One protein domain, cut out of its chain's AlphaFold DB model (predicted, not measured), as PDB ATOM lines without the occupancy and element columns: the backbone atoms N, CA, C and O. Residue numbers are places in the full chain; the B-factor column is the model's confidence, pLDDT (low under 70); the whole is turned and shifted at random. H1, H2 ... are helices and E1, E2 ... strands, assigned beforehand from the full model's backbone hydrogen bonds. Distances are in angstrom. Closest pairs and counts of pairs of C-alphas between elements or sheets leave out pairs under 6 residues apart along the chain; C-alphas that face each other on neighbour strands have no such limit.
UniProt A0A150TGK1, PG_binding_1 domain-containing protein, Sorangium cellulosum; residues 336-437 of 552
ATOM      1  N   ALA A 336     115.071 101.929  95.630       78.81
ATOM      2  CA  ALA A 336     116.032 100.960  95.126       78.81
ATOM      3  C   ALA A 336     115.326  99.784  94.445       78.81
ATOM      4  O   ALA A 336     114.172  99.490  94.735       78.81
ATOM      5  N   ARG A 337     116.004  99.086  93.543       87.25
ATOM      6  CA  ARG A 337     115.493  97.889  92.864       87.25
ATOM      7  C   ARG A 337     116.638  96.925  92.616       87.25
ATOM      8  O   ARG A 337     117.686  97.346  92.141       87.25
ATOM      9  N   LEU A 338     116.424  95.644  92.886       92.94
ATOM     10  CA  LEU A 338     117.387  94.591  92.591       92.94
ATOM     11  C   LEU A 338     117.216  94.094  91.152       92.94
ATOM     12  O   LEU A 338     116.106  93.777  90.722       92.94
ATOM     13  N   LEU A 339     118.329  93.974  90.440       92.62
ATOM     14  CA  LEU A 339     118.476  93.315  89.149       92.62
ATOM     15  C   LEU A 339     119.413  92.123  89.312       92.62
ATOM     16  O   LEU A 339     120.452  92.253  89.956       92.62
ATOM     17  N   LEU A 340     119.093  90.998  88.681       94.50
ATOM     18  CA  LEU A 340     120.028  89.887  88.504       94.50
ATOM     19  C   LEU A 340     120.267  89.697  87.010       94.50
ATOM     20  O   LEU A 340     119.316  89.492  86.249       94.50
ATOM     21  N   ARG A 341     121.528  89.772  86.581       92.69
ATOM     22  CA  ARG A 341     121.917  89.545  85.185       92.69
ATOM     23  C   ARG A 341     122.894  88.395  85.072       92.69
ATOM     24  O   ARG A 341     123.764  88.226  85.916       92.69
ATOM     25  N   ARG A 342     122.799  87.632  83.992       93.81
ATOM     26  CA  ARG A 342     123.833  86.656  83.657       93.81
ATOM     27  C   ARG A 342     125.069  87.383  83.141       93.81
ATOM     28  O   ARG A 342     124.954  88.217  82.251       93.81
ATOM     29  N   ARG A 343     126.257  87.060  83.648       90.69
ATOM     30  CA  ARG A 343     127.490  87.749  83.230       90.69
ATOM     31  C   ARG A 343     127.912  87.447  81.796       90.69
ATOM     32  O   ARG A 343     128.431  88.340  81.135       90.69
ATOM     33  N   SER A 344     127.682  86.223  81.313       91.56
ATOM     34  CA  SER A 344     128.165  85.786  79.994       91.56
ATOM     35  C   SER A 344     127.558  86.566  78.825       91.56
ATOM     36  O   SER A 344     128.251  86.822  77.847       91.56
ATOM     37  N   ASP A 345     126.291  86.971  78.924       89.19
ATOM     38  CA  ASP A 345     125.564  87.666  77.854       89.19
ATOM     39  C   ASP A 345     124.820  88.927  78.321       89.19
ATOM     40  O   ASP A 345     124.121  89.568  77.538       89.19
ATOM     41  N   ARG A 346     124.956  89.290  79.602       86.12
ATOM     42  CA  ARG A 346     124.265  90.416  80.251       86.12
ATOM     43  C   ARG A 346     122.741  90.358  80.158       86.12
ATOM     44  O   ARG A 346     122.071  91.375  80.342       86.12
ATOM     45  N   LYS A 347     122.171  89.170  79.935       90.31
ATOM     46  CA  LYS A 347     120.722  88.980  79.910       90.31
ATOM     47  C   LYS A 347     120.138  89.238  81.298       90.31
ATOM     48  O   LYS A 347     120.593  88.658  82.286       90.31
ATOM     49  N   LEU A 348     119.111  90.087  81.359       91.38
ATOM     50  CA  LEU A 348     118.312  90.289  82.565       91.38
ATOM     51  C   LEU A 348     117.572  88.987  82.892       91.38
ATOM     52  O   LEU A 348     116.831  88.469  82.059       91.38
ATOM     53  N   LEU A 349     117.803  88.456  84.090       92.88
ATOM     54  CA  LEU A 349     117.165  87.237  84.588       92.88
ATOM     55  C   LEU A 349     116.022  87.567  85.548       92.88
ATOM     56  O   LEU A 349     114.977  86.921  85.508       92.88
ATOM     57  N   PHE A 350     116.216  88.593  86.379       93.75
ATOM     58  CA  PHE A 350     115.246  89.031  87.375       93.75
ATOM     59  C   PHE A 350     115.318  90.537  87.612       93.75
ATOM     60  O   PHE A 350     116.390  91.141  87.535       93.75
ATOM     61  N   ARG A 351     114.167  91.121  87.950       91.94
ATOM     62  CA  ARG A 351     114.020  92.504  88.404       91.94
ATOM     63  C   ARG A 351     112.961  92.579  89.497       91.94
ATOM     64  O   ARG A 351     111.827  92.160  89.262       91.94
ATOM     65  N   SER A 352     113.284  93.187  90.635       91.50
ATOM     66  CA  SER A 352     112.298  93.460  91.688       91.50
ATOM     67  C   SER A 352     111.387  94.646  91.330       91.50
ATOM     68  O   SER A 352     111.727  95.467  90.471       91.50
ATOM     69  N   PRO A 353     110.254  94.839  92.024       88.38
ATOM     70  CA  PRO A 353     109.607  96.147  92.086       88.38
ATOM     71  C   PRO A 353     110.565  97.220  92.621       88.38
ATOM     72  O   PRO A 353     111.627  96.906  93.171       88.38
ATOM     73  N   TRP A 354     110.198  98.489  92.454       83.19
ATOM     74  CA  TRP A 354     110.877  99.559  93.182       83.19
ATOM     75  C   TRP A 354     110.522  99.476  94.666       83.19
ATOM     76  O   TRP A 354     109.360  99.335  95.031       83.19
ATOM     77  N   ILE A 355     111.544  99.572  95.503       83.56
ATOM     78  CA  ILE A 355     111.471  99.505  96.956       83.56
ATOM     79  C   ILE A 355     111.684 100.920  97.469       83.56
ATOM     80  O   ILE A 355     112.707 101.532  97.161       83.56
ATOM     81  N   SER A 356     110.732 101.450  98.233       79.25
ATOM     82  CA  SER A 356     110.921 102.732  98.907       79.25
ATOM     83  C   SER A 356     111.976 102.564  99.990       79.25
ATOM     84  O   SER A 356     111.767 101.836 100.959       79.25
ATOM     85  N   MET A 357     113.115 103.235  99.826       71.12
ATOM     86  CA  MET A 357     114.183 103.177 100.822       71.12
ATOM     87  C   MET A 357     113.727 103.811 102.135       71.12
ATOM     88  O   MET A 357     114.114 103.342 103.197       71.12
ATOM     89  N   GLU A 358     112.841 104.806 102.066       65.44
ATOM     90  CA  GLU A 358     112.319 105.521 103.229       65.44
ATOM     91  C   GLU A 358     111.383 104.646 104.056       65.44
ATOM     92  O   GLU A 358     111.583 104.487 105.260       65.44
ATOM     93  N   GLN A 359     110.398 104.026 103.399       70.50
ATOM     94  CA  GLN A 359     109.420 103.160 104.063       70.50
ATOM     95  C   GLN A 359     110.083 101.901 104.619       70.50
ATOM     96  O   GLN A 359     109.782 101.488 105.734       70.50
ATOM     97  N   GLU A 360     111.018 101.317 103.867       70.62
ATOM     98  CA  GLU A 360     111.710 100.092 104.272       70.62
ATOM     99  C   GLU A 360     112.950 100.365 105.133       70.62
ATOM    100  O   GLU A 360     113.624  99.433 105.567       70.62
ATOM    101  N   ARG A 361     113.261 101.643 105.399       65.81
ATOM    102  CA  ARG A 361     114.452 102.087 106.141       65.81
ATOM    103  C   ARG A 361     115.742 101.440 105.619       65.81
ATOM    104  O   ARG A 361     116.615 101.080 106.403       65.81
ATOM    105  N   LEU A 362     115.860 101.309 104.297       64.50
ATOM    106  CA  LEU A 362     116.969 100.642 103.610       64.50
ATOM    107  C   LEU A 362     118.044 101.654 103.194       64.50
ATOM    108  O   LEU A 362     117.912 102.279 102.138       64.50
ATOM    109  N   PRO A 363     119.128 101.833 103.968       62.56
ATOM    110  CA  PRO A 363     120.256 102.626 103.507       62.56
ATOM    111  C   PRO A 363     121.007 101.929 102.380       62.56
ATOM    112  O   PRO A 363     121.058 100.700 102.288       62.56
ATOM    113  N   ILE A 364     121.716 102.734 101.591       59.91
ATOM    114  CA  ILE A 364     122.613 102.251 100.538       59.91
ATOM    115  C   ILE A 364     123.626 101.236 101.096       59.91
ATOM    116  O   ILE A 364     123.867 100.211 100.463       59.91
ATOM    117  N   SER A 365     124.173 101.453 102.296       58.06
ATOM    118  CA  SER A 365     125.149 100.535 102.906       58.06
ATOM    119  C   SER A 365     124.606  99.116 103.122       58.06
ATOM    120  O   SER A 365     125.353  98.145 102.975       58.06
ATOM    121  N   TRP A 366     123.307  98.962 103.390       69.94
ATOM    122  CA  TRP A 366     122.674  97.647 103.538       69.94
ATOM    123  C   TRP A 366     122.477  96.963 102.187       69.94
ATOM    124  O   TRP A 366     122.694  95.756 102.075       69.94
ATOM    125  N   LEU A 367     122.182  97.737 101.138       73.38
ATOM    126  CA  LEU A 367     122.157  97.235  99.763       73.38
ATOM    127  C   LEU A 367     123.529  96.670  99.364       73.38
ATOM    128  O   LEU A 367     123.612  95.580  98.809       73.38
ATOM    129  N   PHE A 368     124.621  97.357  99.705       69.19
ATOM    130  CA  PHE A 368     125.979  96.852  99.467       69.19
ATOM    131  C   PHE A 368     126.291  95.570 100.234       69.19
ATOM    132  O   PHE A 368     126.818  94.619  99.656       69.19
ATOM    133  N   ARG A 369     125.964  95.526 101.530       69.38
ATOM    134  CA  ARG A 369     126.158  94.325 102.353       69.38
ATOM    135  C   ARG A 369     125.429  93.128 101.752       69.38
ATOM    136  O   ARG A 369     125.994  92.042 101.667       69.38
ATOM    137  N   ALA A 370     124.195  93.336 101.312       79.38
ATOM    138  CA  ALA A 370     123.374  92.300 100.707       79.38
ATOM    139  C   ALA A 370     123.968  91.715  99.417       79.38
ATOM    140  O   ALA A 370     123.708  90.558  99.092       79.38
ATOM    141  N   LEU A 371     124.785  92.491  98.700       81.19
ATOM    142  CA  LEU A 371     125.472  92.057  97.484       81.19
ATOM    143  C   LEU A 371     126.770  91.289  97.769       81.19
ATOM    144  O   LEU A 371     127.203  90.503  96.926       81.19
ATOM    145  N   ARG A 372     127.398  91.489  98.937       76.69
ATOM    146  CA  ARG A 372     128.673  90.846  99.292       76.69
ATOM    147  C   ARG A 372     128.525  89.330  99.310       76.69
ATOM    148  O   ARG A 372     127.677  88.811 100.042       76.69
ATOM    149  N   GLY A 373     129.366  88.650  98.531       74.81
ATOM    150  CA  GLY A 373     129.363  87.192  98.414       74.81
ATOM    151  C   GLY A 373     127.996  86.655  97.998       74.81
ATOM    152  O   GLY A 373     127.588  85.600  98.467       74.81
ATOM    153  N   ALA A 374     127.237  87.424  97.209       87.69
ATOM    154  CA  ALA A 374     125.945  86.973  96.717       87.69
ATOM    155  C   ALA A 374     126.090  85.604  96.021       87.69
ATOM    156  O   ALA A 374     127.094  85.389  95.336       87.69
ATOM    157  N   PRO A 375     125.109  84.700  96.171       91.44
ATOM    158  CA  PRO A 375     125.168  83.374  95.576       91.44
ATOM    159  C   PRO A 375     125.507  83.431  94.091       91.44
ATOM    160  O   PRO A 375     124.889  84.189  93.336       91.44
ATOM    161  N   PHE A 376     126.469  82.609  93.681       93.50
ATOM    162  CA  PHE A 376     126.910  82.494  92.294       93.50
ATOM    163  C   PHE A 376     127.411  83.809  91.677       93.50
ATOM    164  O   PHE A 376     127.237  84.030  90.474       93.50
ATOM    165  N   HIS A 377     128.019  84.697  92.472       88.62
ATOM    166  CA  HIS A 377     128.500  86.010  92.025       88.62
ATOM    167  C   HIS A 377     129.457  85.948  90.822       88.62
ATOM    168  O   HIS A 377     129.568  86.917  90.074       88.62
ATOM    169  N   GLU A 378     130.140  84.830  90.597       89.44
ATOM    170  CA  GLU A 378     130.986  84.551  89.433       89.44
ATOM    171  C   GLU A 378     130.201  84.364  88.122       89.44
ATOM    172  O   GLU A 378     130.735  84.637  87.047       89.44
ATOM    173  N   THR A 379     128.925  83.969  88.184       92.44
ATOM    174  CA  THR A 379     128.064  83.749  87.002       92.44
ATOM    175  C   THR A 379     126.914  84.749  86.891       92.44
ATOM    176  O   THR A 379     126.514  85.107  85.776       92.44
ATOM    177  N   ILE A 380     126.413  85.244  88.024       93.06
ATOM    178  CA  ILE A 380     125.318  86.206  88.119       93.06
ATOM    179  C   ILE A 380     125.847  87.513  88.693       93.06
ATOM    180  O   ILE A 380     126.550  87.552  89.697       93.06
ATOM    181  N   GLU A 381     125.489  88.608  88.041       92.06
ATOM    182  CA  GLU A 381     125.714  89.962  88.512       92.06
ATOM    183  C   GLU A 381     124.446  90.478  89.199       92.06
ATOM    184  O   GLU A 381     123.489  90.865  88.516       92.06
ATOM    185  N   PRO A 382     124.405  90.490  90.540       92.38
ATOM    186  CA  PRO A 382     123.375  91.199  91.269       92.38
ATOM    187  C   PRO A 382     123.693  92.696  91.291       92.38
ATOM    188  O   PRO A 382     124.846  93.103  91.454       92.38
ATOM    189  N   THR A 383     122.672  93.529  91.107       87.44
ATOM    190  CA  THR A 383     122.794  94.991  91.087       87.44
ATOM    191  C   THR A 383     121.590  95.651  91.750       87.44
ATOM    192  O   THR A 383     120.466  95.438  91.315       87.44
ATOM    193  N   PHE A 384     121.802  96.491  92.759       82.38
ATOM    194  CA  PHE A 384     120.810  97.453  93.223       82.38
ATOM    195  C   PHE A 384     120.906  98.750  92.421       82.38
ATOM    196  O   PHE A 384     121.882  99.483  92.525       82.38
ATOM    197  N   CYS A 385     119.859  99.050  91.668       78.50
ATOM    198  CA  CYS A 385     119.640 100.331  91.016       78.50
ATOM    199  C   CYS A 385     118.938 101.278  91.992       78.50
ATOM    200  O   CYS A 385     117.891 100.920  92.525       78.50
ATOM    201  N   VAL A 386     119.472 102.478  92.210       70.25
ATOM    202  CA  VAL A 386     118.943 103.473  93.156       70.25
ATOM    203  C   VAL A 386     118.536 104.745  92.414       70.25
ATOM    204  O   VAL A 386     119.243 105.207  91.520       70.25
ATOM    205  N   ASN A 387     117.390 105.312  92.785       66.75
ATOM    206  CA  ASN A 387     116.807 106.528  92.219       66.75
ATOM    207  C   ASN A 387     116.446 107.532  93.338       66.75
ATOM    208  O   ASN A 387     116.072 107.125  94.441       66.75
ATOM    209  N   SER A 388     116.551 108.834  93.051       53.88
ATOM    210  CA  SER A 388     116.146 109.932  93.939       53.88
ATOM    211  C   SER A 388     114.622 110.085  93.960       53.88
ATOM    212  O   SER A 388     113.911 109.644  93.061       53.88
ATOM    213  N   ALA A 389     114.108 110.729  95.007       47.56
ATOM    214  CA  ALA A 389     112.686 111.036  95.165       47.56
ATOM    215  C   ALA A 389     112.199 112.215  94.288       47.56
ATOM    216  O   ALA A 389     111.010 112.526  94.280       47.56
ATOM    217  N   SER A 390     113.106 112.892  93.583       41.12
ATOM    218  CA  SER A 390     112.870 114.224  92.979       41.12
ATOM    219  C   SER A 390     112.768 114.196  91.471       41.12
ATOM    220  O   SER A 390     112.141 115.074  90.878       41.12
ATOM    221  N   ASP A 391     113.314 113.143  90.873       42.25
ATOM    222  CA  ASP A 391     112.836 112.669  89.594       42.25
ATOM    223  C   ASP A 391     111.449 112.084  89.850       42.25
ATOM    224  O   ASP A 391     111.285 110.961  90.333       42.25
ATOM    225  N   GLY A 392     110.418 112.883  89.571       42.59
ATOM    226  CA  GLY A 392     109.052 112.374  89.518       42.59
ATOM    227  C   GLY A 392     108.960 111.125  88.614       42.59
ATOM    228  O   GLY A 392     109.885 110.808  87.868       42.59
ATOM    229  N   PRO A 393     107.822 110.415  88.601       39.16
ATOM    230  CA  PRO A 393     107.669 109.073  88.015       39.16
ATOM    231  C   PRO A 393     107.862 108.958  86.484       39.16
ATOM    232  O   PRO A 393     107.482 107.955  85.889       39.16
ATOM    233  N   ARG A 394     108.407 109.968  85.803       47.06
ATOM    234  CA  ARG A 394     108.369 110.079  84.343       47.06
ATOM    235  C   ARG A 394     109.348 109.168  83.603       47.06
ATOM    236  O   ARG A 394     109.104 108.934  82.423       47.06
ATOM    237  N   ASP A 395     110.393 108.619  84.233       55.94
ATOM    238  CA  ASP A 395     111.310 107.730  83.498       55.94
ATOM    239  C   ASP A 395     111.971 106.560  84.253       55.94
ATOM    240  O   ASP A 395     112.618 105.740  83.600       55.94
ATOM    241  N   ASN A 396     111.778 106.421  85.574       60.66
ATOM    242  CA  ASN A 396     112.326 105.316  86.382       60.66
ATOM    243  C   ASN A 396     113.846 105.092  86.227       60.66
ATOM    244  O   ASN A 396     114.347 104.020  86.569       60.66
ATOM    245  N   ARG A 397     114.606 106.075  85.736       59.25
ATOM    246  CA  ARG A 397     116.029 105.887  85.454       59.25
ATOM    247  C   ARG A 397     116.851 105.873  86.750       59.25
ATOM    248  O   ARG A 397     116.609 106.694  87.630       59.25
ATOM    249  N   PRO A 398     117.797 104.933  86.915       57.97
ATOM    250  CA  PRO A 398     118.628 104.885  88.108       57.97
ATOM    251  C   PRO A 398     119.733 105.942  88.072       57.97
ATOM    252  O   PRO A 398     120.423 106.110  87.066       57.97
ATOM    253  N   LEU A 399     119.939 106.599  89.210       54.53
ATOM    254  CA  LEU A 399     121.055 107.510  89.456       54.53
ATOM    255  C   LEU A 399     122.339 106.733  89.737       54.53
ATOM    256  O   LEU A 399     123.416 107.093  89.269       54.53
ATOM    257  N   LEU A 400     122.224 105.620  90.451       58.38
ATOM    258  CA  LEU A 400     123.349 104.893  91.024       58.38
ATOM    259  C   LEU A 400     123.117 103.390  90.913       58.38
ATOM    260  O   LEU A 400     122.001 102.937  91.148       58.38
ATOM    261  N   ASP A 401     124.170 102.631  90.613       64.75
ATOM    262  CA  ASP A 401     124.128 101.168  90.648       64.75
ATOM    263  C   ASP A 401     125.122 100.649  91.689       64.75
ATOM    264  O   ASP A 401     126.312 100.942  91.597       64.75
ATOM    265  N   CYS A 402     124.661  99.848  92.645       68.62
ATOM    266  CA  CYS A 402     125.508  99.036  93.514       68.62
ATOM    267  C   CYS A 402     125.517  97.611  92.960       68.62
ATOM    268  O   CYS A 402     124.449  97.029  92.841       68.62
ATOM    269  N   SER A 403     126.659  97.016  92.631       75.00
ATOM    270  CA  SER A 403     126.734  95.659  92.071       75.00
ATOM    271  C   SER A 403     127.800  94.803  92.743       75.00
ATOM    272  O   SER A 403     128.720  95.311  93.378       75.00
ATOM    273  N   CYS A 404     127.675  93.486  92.630       79.19
ATOM    274  CA  CYS A 404     128.719  92.557  93.063       79.19
ATOM    275  C   CYS A 404     129.651  92.231  91.890       79.19
ATOM    276  O   CYS A 404     129.174  92.058  90.769       79.19
ATOM    277  N   ASP A 405     130.961  92.131  92.120       74.62
ATOM    278  CA  ASP A 405     131.944  91.695  91.122       74.62
ATOM    279  C   ASP A 405     132.071  90.149  91.077       74.62
ATOM    280  O   ASP A 405     131.519  89.454  91.933       74.62
ATOM    281  N   PRO A 406     132.782  89.564  90.092       78.19
ATOM    282  CA  PRO A 406     132.955  88.110  90.010       78.19
ATOM    283  C   PRO A 406     133.720  87.479  91.181       78.19
ATOM    284  O   PRO A 406     133.681  86.264  91.338       78.19
ATOM    285  N   ARG A 407     134.417  88.278  91.995       73.75
ATOM    286  CA  ARG A 407     135.131  87.848  93.210       73.75
ATOM    287  C   ARG A 407     134.264  88.017  94.465       73.75
ATOM    288  O   ARG A 407     134.759  87.887  95.584       73.75
ATOM    289  N   GLY A 408     132.987  88.351  94.287       66.06
ATOM    290  CA  GLY A 408     132.019  88.505  95.358       66.06
ATOM    291  C   GLY A 408     132.086  89.857  96.057       66.06
ATOM    292  O   GLY A 408     131.402  90.036  97.069       66.06
ATOM    293  N   ASN A 409     132.923  90.796  95.608       65.88
ATOM    294  CA  ASN A 409     133.088  92.091  96.266       65.88
ATOM    295  C   ASN A 409     131.971  93.042  95.854       65.88
ATOM    296  O   ASN A 409     131.626  93.143  94.678       65.88
ATOM    297  N   ALA A 410     131.445  93.792  96.818       62.28
ATOM    298  CA  ALA A 410     130.440  94.796  96.526       62.28
ATOM    299  C   ALA A 410     131.111  96.075  95.987       62.28
ATOM    300  O   ALA A 410     132.141  96.549  96.483       62.28
ATOM    301  N   THR A 411     130.515  96.622  94.936       55.19
ATOM    302  CA  THR A 411     130.990  97.760  94.155       55.19
ATOM    303  C   THR A 411     129.833  98.700  93.863       55.19
ATOM    304  O   THR A 411     128.670  98.337  93.998       55.19
ATOM    305  N   MET A 412     130.140  99.935  93.492       52.94
ATOM    306  CA  MET A 412     129.134 100.903  93.092       52.94
ATOM    307  C   MET A 412     129.675 101.751  91.976       52.94
ATOM    308  O   MET A 412     130.825 102.179  92.003       52.94
ATOM    309  N   SER A 413     128.829 101.966  90.986       51.56
ATOM    310  CA  SER A 413     129.177 102.669  89.775       51.56
ATOM    311  C   SER A 413     128.224 103.831  89.549       51.56
ATOM    312  O   SER A 413     127.012 103.748  89.757       51.56
ATOM    313  N   TRP A 414     128.821 104.930  89.109       47.66
ATOM    314  CA  TRP A 414     128.149 106.142  88.683       47.66
ATOM    315  C   TRP A 414     128.827 106.594  87.387       47.66
ATOM    316  O   TRP A 414     130.057 106.615  87.307       47.66
ATOM    317  N   ARG A 415     128.043 106.856  86.336       46.88
ATOM    318  CA  ARG A 415     128.552 107.137  84.981       46.88
ATOM    319  C   ARG A 415     128.151 108.543  84.530       46.88
ATOM    320  O   ARG A 415     127.138 108.684  83.847       46.88
ATOM    321  N   PRO A 416     128.943 109.573  84.864       35.69
ATOM    322  CA  PRO A 416     128.620 110.960  84.520       35.69
ATOM    323  C   PRO A 416     128.644 111.244  83.011       35.69
ATOM    324  O   PRO A 416     127.873 112.065  82.529       35.69
ATOM    325  N   SER A 417     129.475 110.538  82.235       34.06
ATOM    326  CA  SER A 417     129.635 110.763  80.788       34.06
ATOM    327  C   SER A 417     128.437 110.342  79.926       34.06
ATOM    328  O   SER A 417     128.399 110.686  78.750       34.06
ATOM    329  N   GLN A 418     127.464 109.613  80.482       33.03
ATOM    330  CA  GLN A 418     126.255 109.168  79.768       33.03
ATOM    331  C   GLN A 418     125.024 110.038  80.087       33.03
ATOM    332  O   GLN A 418     123.933 109.792  79.573       33.03
ATOM    333  N   GLY A 419     125.178 111.056  80.947       33.94
ATOM    334  CA  GLY A 419     124.059 111.813  81.511       33.94
ATOM    335  C   GLY A 419     123.016 110.917  82.197       33.94
ATOM    336  O   GLY A 419     123.127 109.690  82.229       33.94
ATOM    337  N   LEU A 420     121.926 111.510  82.690       37.12
ATOM    338  CA  LEU A 420     120.751 110.728  83.093       37.12
ATOM    339  C   LEU A 420     120.130 109.969  81.905       37.12
ATOM    340  O   LEU A 420     119.195 109.203  82.097       37.12
ATOM    341  N   HIS A 421     120.576 110.177  80.660       34.94
ATOM    342  CA  HIS A 421     119.755 109.901  79.484       34.94
ATOM    343  C   HIS A 421     120.271 108.816  78.522       34.94
ATOM    344  O   HIS A 421     119.441 108.324  77.762       34.94
ATOM    345  N   ASP A 422     121.525 108.346  78.629       40.03
ATOM    346  CA  ASP A 422     122.118 107.329  77.726       40.03
ATOM    347  C   ASP A 422     122.576 106.028  78.426       40.03
ATOM    348  O   ASP A 422     123.623 105.448  78.115       40.03
ATOM    349  N   ARG A 423     121.784 105.503  79.375       52.62
ATOM    350  CA  ARG A 423     122.026 104.141  79.896       52.62
ATOM    351  C   ARG A 423     121.489 103.074  78.922       52.62
ATOM    352  O   ARG A 423     120.403 103.252  78.372       52.62
ATOM    353  N   PRO A 424     122.211 101.959  78.694       53.72
ATOM    354  CA  PRO A 424     121.734 100.835  77.881       53.72
ATOM    355  C   PRO A 424     120.774  99.927  78.673       53.72
ATOM    356  O   PRO A 424     120.982  99.726  79.862       53.72
ATOM    357  N   GLY A 425     119.751  99.352  78.017       65.50
ATOM    358  CA  GLY A 425     118.866  98.332  78.619       65.50
ATOM    359  C   GLY A 425     117.491  98.800  79.128       65.50
ATOM    360  O   GLY A 425     117.172  98.598  80.291       65.50
ATOM    361  N   LYS A 426     116.614  99.341  78.259       65.62
ATOM    362  CA  LYS A 426     115.265  99.861  78.627       65.62
ATOM    363  C   LYS A 426     114.397  98.951  79.502       65.62
ATOM    364  O   LYS A 426     113.530  99.443  80.220       65.62
ATOM    365  N   ALA A 427     114.618  97.641  79.447       70.88
ATOM    366  CA  ALA A 427     113.939  96.678  80.305       70.88
ATOM    367  C   ALA A 427     114.258  96.875  81.798       70.88
ATOM    368  O   ALA A 427     113.416  96.591  82.642       70.88
ATOM    369  N   ASP A 428     115.427  97.394  82.154       71.19
ATOM    370  CA  ASP A 428     115.872  97.503  83.544       71.19
ATOM    371  C   ASP A 428     115.096  98.586  84.319       71.19
ATOM    372  O   ASP A 428     114.767  98.423  85.500       71.19
ATOM    373  N   TRP A 429     114.711  99.657  83.622       67.12
ATOM    374  CA  TRP A 429     113.940 100.783  84.162       67.12
ATOM    375  C   TRP A 429     112.495 100.839  83.659       67.12
ATOM    376  O   TRP A 429     111.843 101.878  83.758       67.12
ATOM    377  N   SER A 430     111.936  99.734  83.157       71.19
ATOM    378  CA  SER A 430     110.491  99.704  82.901       71.19
ATOM    379  C   SER A 430     109.701  99.875  84.212       71.19
ATOM    380  O   SER A 430     110.278  99.844  85.305       71.19
ATOM    381  N   GLY A 431     108.379 100.054  84.105       68.00
ATOM    382  CA  GLY A 431     107.466 100.312  85.228       68.00
ATOM    383  C   GLY A 431     107.592  99.356  86.425       68.00
ATOM    384  O   GLY A 431     108.342  98.379  86.409       68.00
ATOM    385  N   ASP A 432     106.838  99.632  87.483       70.19
ATOM    386  CA  ASP A 432     107.024  99.052  88.826       70.19
ATOM    387  C   ASP A 432     106.813  97.529  88.934       70.19
ATOM    388  O   ASP A 432     107.048  96.947  89.989       70.19
ATOM    389  N   ALA A 433     106.450  96.856  87.843       78.25
ATOM    390  CA  ALA A 433     106.277  95.413  87.800       78.25
ATOM    391  C   ALA A 433     107.607  94.648  87.999       78.25
ATOM    392  O   ALA A 433     108.647  95.068  87.469       78.25
ATOM    393  N   PRO A 434     107.594  93.493  88.686       81.19
ATOM    394  CA  PRO A 434     108.718  92.567  88.659       81.19
ATOM    395  C   PRO A 434     108.909  91.990  87.247       81.19
ATOM    396  O   PRO A 434     107.979  91.955  86.440       81.19
ATOM    397  N   TYR A 435     110.122  91.545  86.930       85.75
ATOM    398  CA  TYR A 435     110.413  90.805  85.699       85.75
ATOM    399  C   TYR A 435     111.135  89.505  86.035       85.75
ATOM    400  O   TYR A 435     112.021  89.499  86.887       85.75
ATOM    401  N   ARG A 436     110.780  88.429  85.323       82.44
ATOM    402  CA  ARG A 436     111.399  87.106  85.428       82.44
ATOM    403  C   ARG A 436     111.610  86.523  84.035       82.44
ATOM    404  O   ARG A 436     110.665  86.410  83.254       82.44
ATOM    405  N   ALA A 437     112.841  86.142  83.717       79.25
ATOM    406  CA  ALA A 437     113.145  85.480  82.456       79.25
ATOM    407  C   ALA A 437     112.537  84.066  82.435       79.25
ATOM    408  O   ALA A 437     112.774  83.277  83.342       79.25
TER     409      ALA A 437
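Overview. This is residues 336 to 437 of the 552 residues of the protein "PG_binding_1 domain-containing protein" of Sorangium cellulosum (UniProt A0A150TGK1). Little regular structure: one strongly twisted antiparallel sheet, E2-E1-E3-E4-E5, has helix H1 over one face, amid long loops. The 102 printed residues, under half in named elements, run E1, E2, H1, E3, E4, E5; the class is mixed. The whole is compact, radius of gyration of the C-alphas 13.1 A, spanning 35 by 29 by 29 A.

Along the chain. E1, residues 336 to 342, starts at C-alpha 336 (116.032, 100.960, 95.126) and measures 19.9 A. E2 is 348 to 351, H1 364 to 371, E3 380 to 387 at 22.4 A, E4 400 to 404, and E5 410 to 413, ending at C-alpha 413 (129.177, 102.669, 89.775).

Arrangement. Within hydrogen-bond range are N 340 and O 350 of hairpin E1-E2, 2.9 A; N 339 and O 383 of E1-E3, 2.7 A; N 384 and O 402 of hairpin E3-E4, 2.7 A; and N 411 and O 403 of hairpin E4-E5, 2.7 A. E3 E4 E5 form a meander, successive antiparallel neighbours. E2, H1, E3 form a split strand-helix-strand unit, E1 between the strands, with a right-handed crossover. H1 is on the sheet at a height of 8.3 A, along the strands, 16 degrees to E4 on the local plane; its C-alphas fall 6 on E4 and 2 on E3, only just leaving it over E4 alone. The closest C-alphas of H1 and E4, Leu 371 and Cys 404, are 5.5 A apart. Every O i to N i+4 pair in H1 is within range.

Size, cuts and confidence. The farthest C-alphas, Gly 392 and Arg 407, are 36.0 A apart. The printed part has no cut; links E2 to H1 and E3 to E4 are long. Residues 350 to 351 of E2 pair antiparallel with 435 to 436. Confidence is under 70 in 46 residues, among them 387 to 402 and 408 to 426.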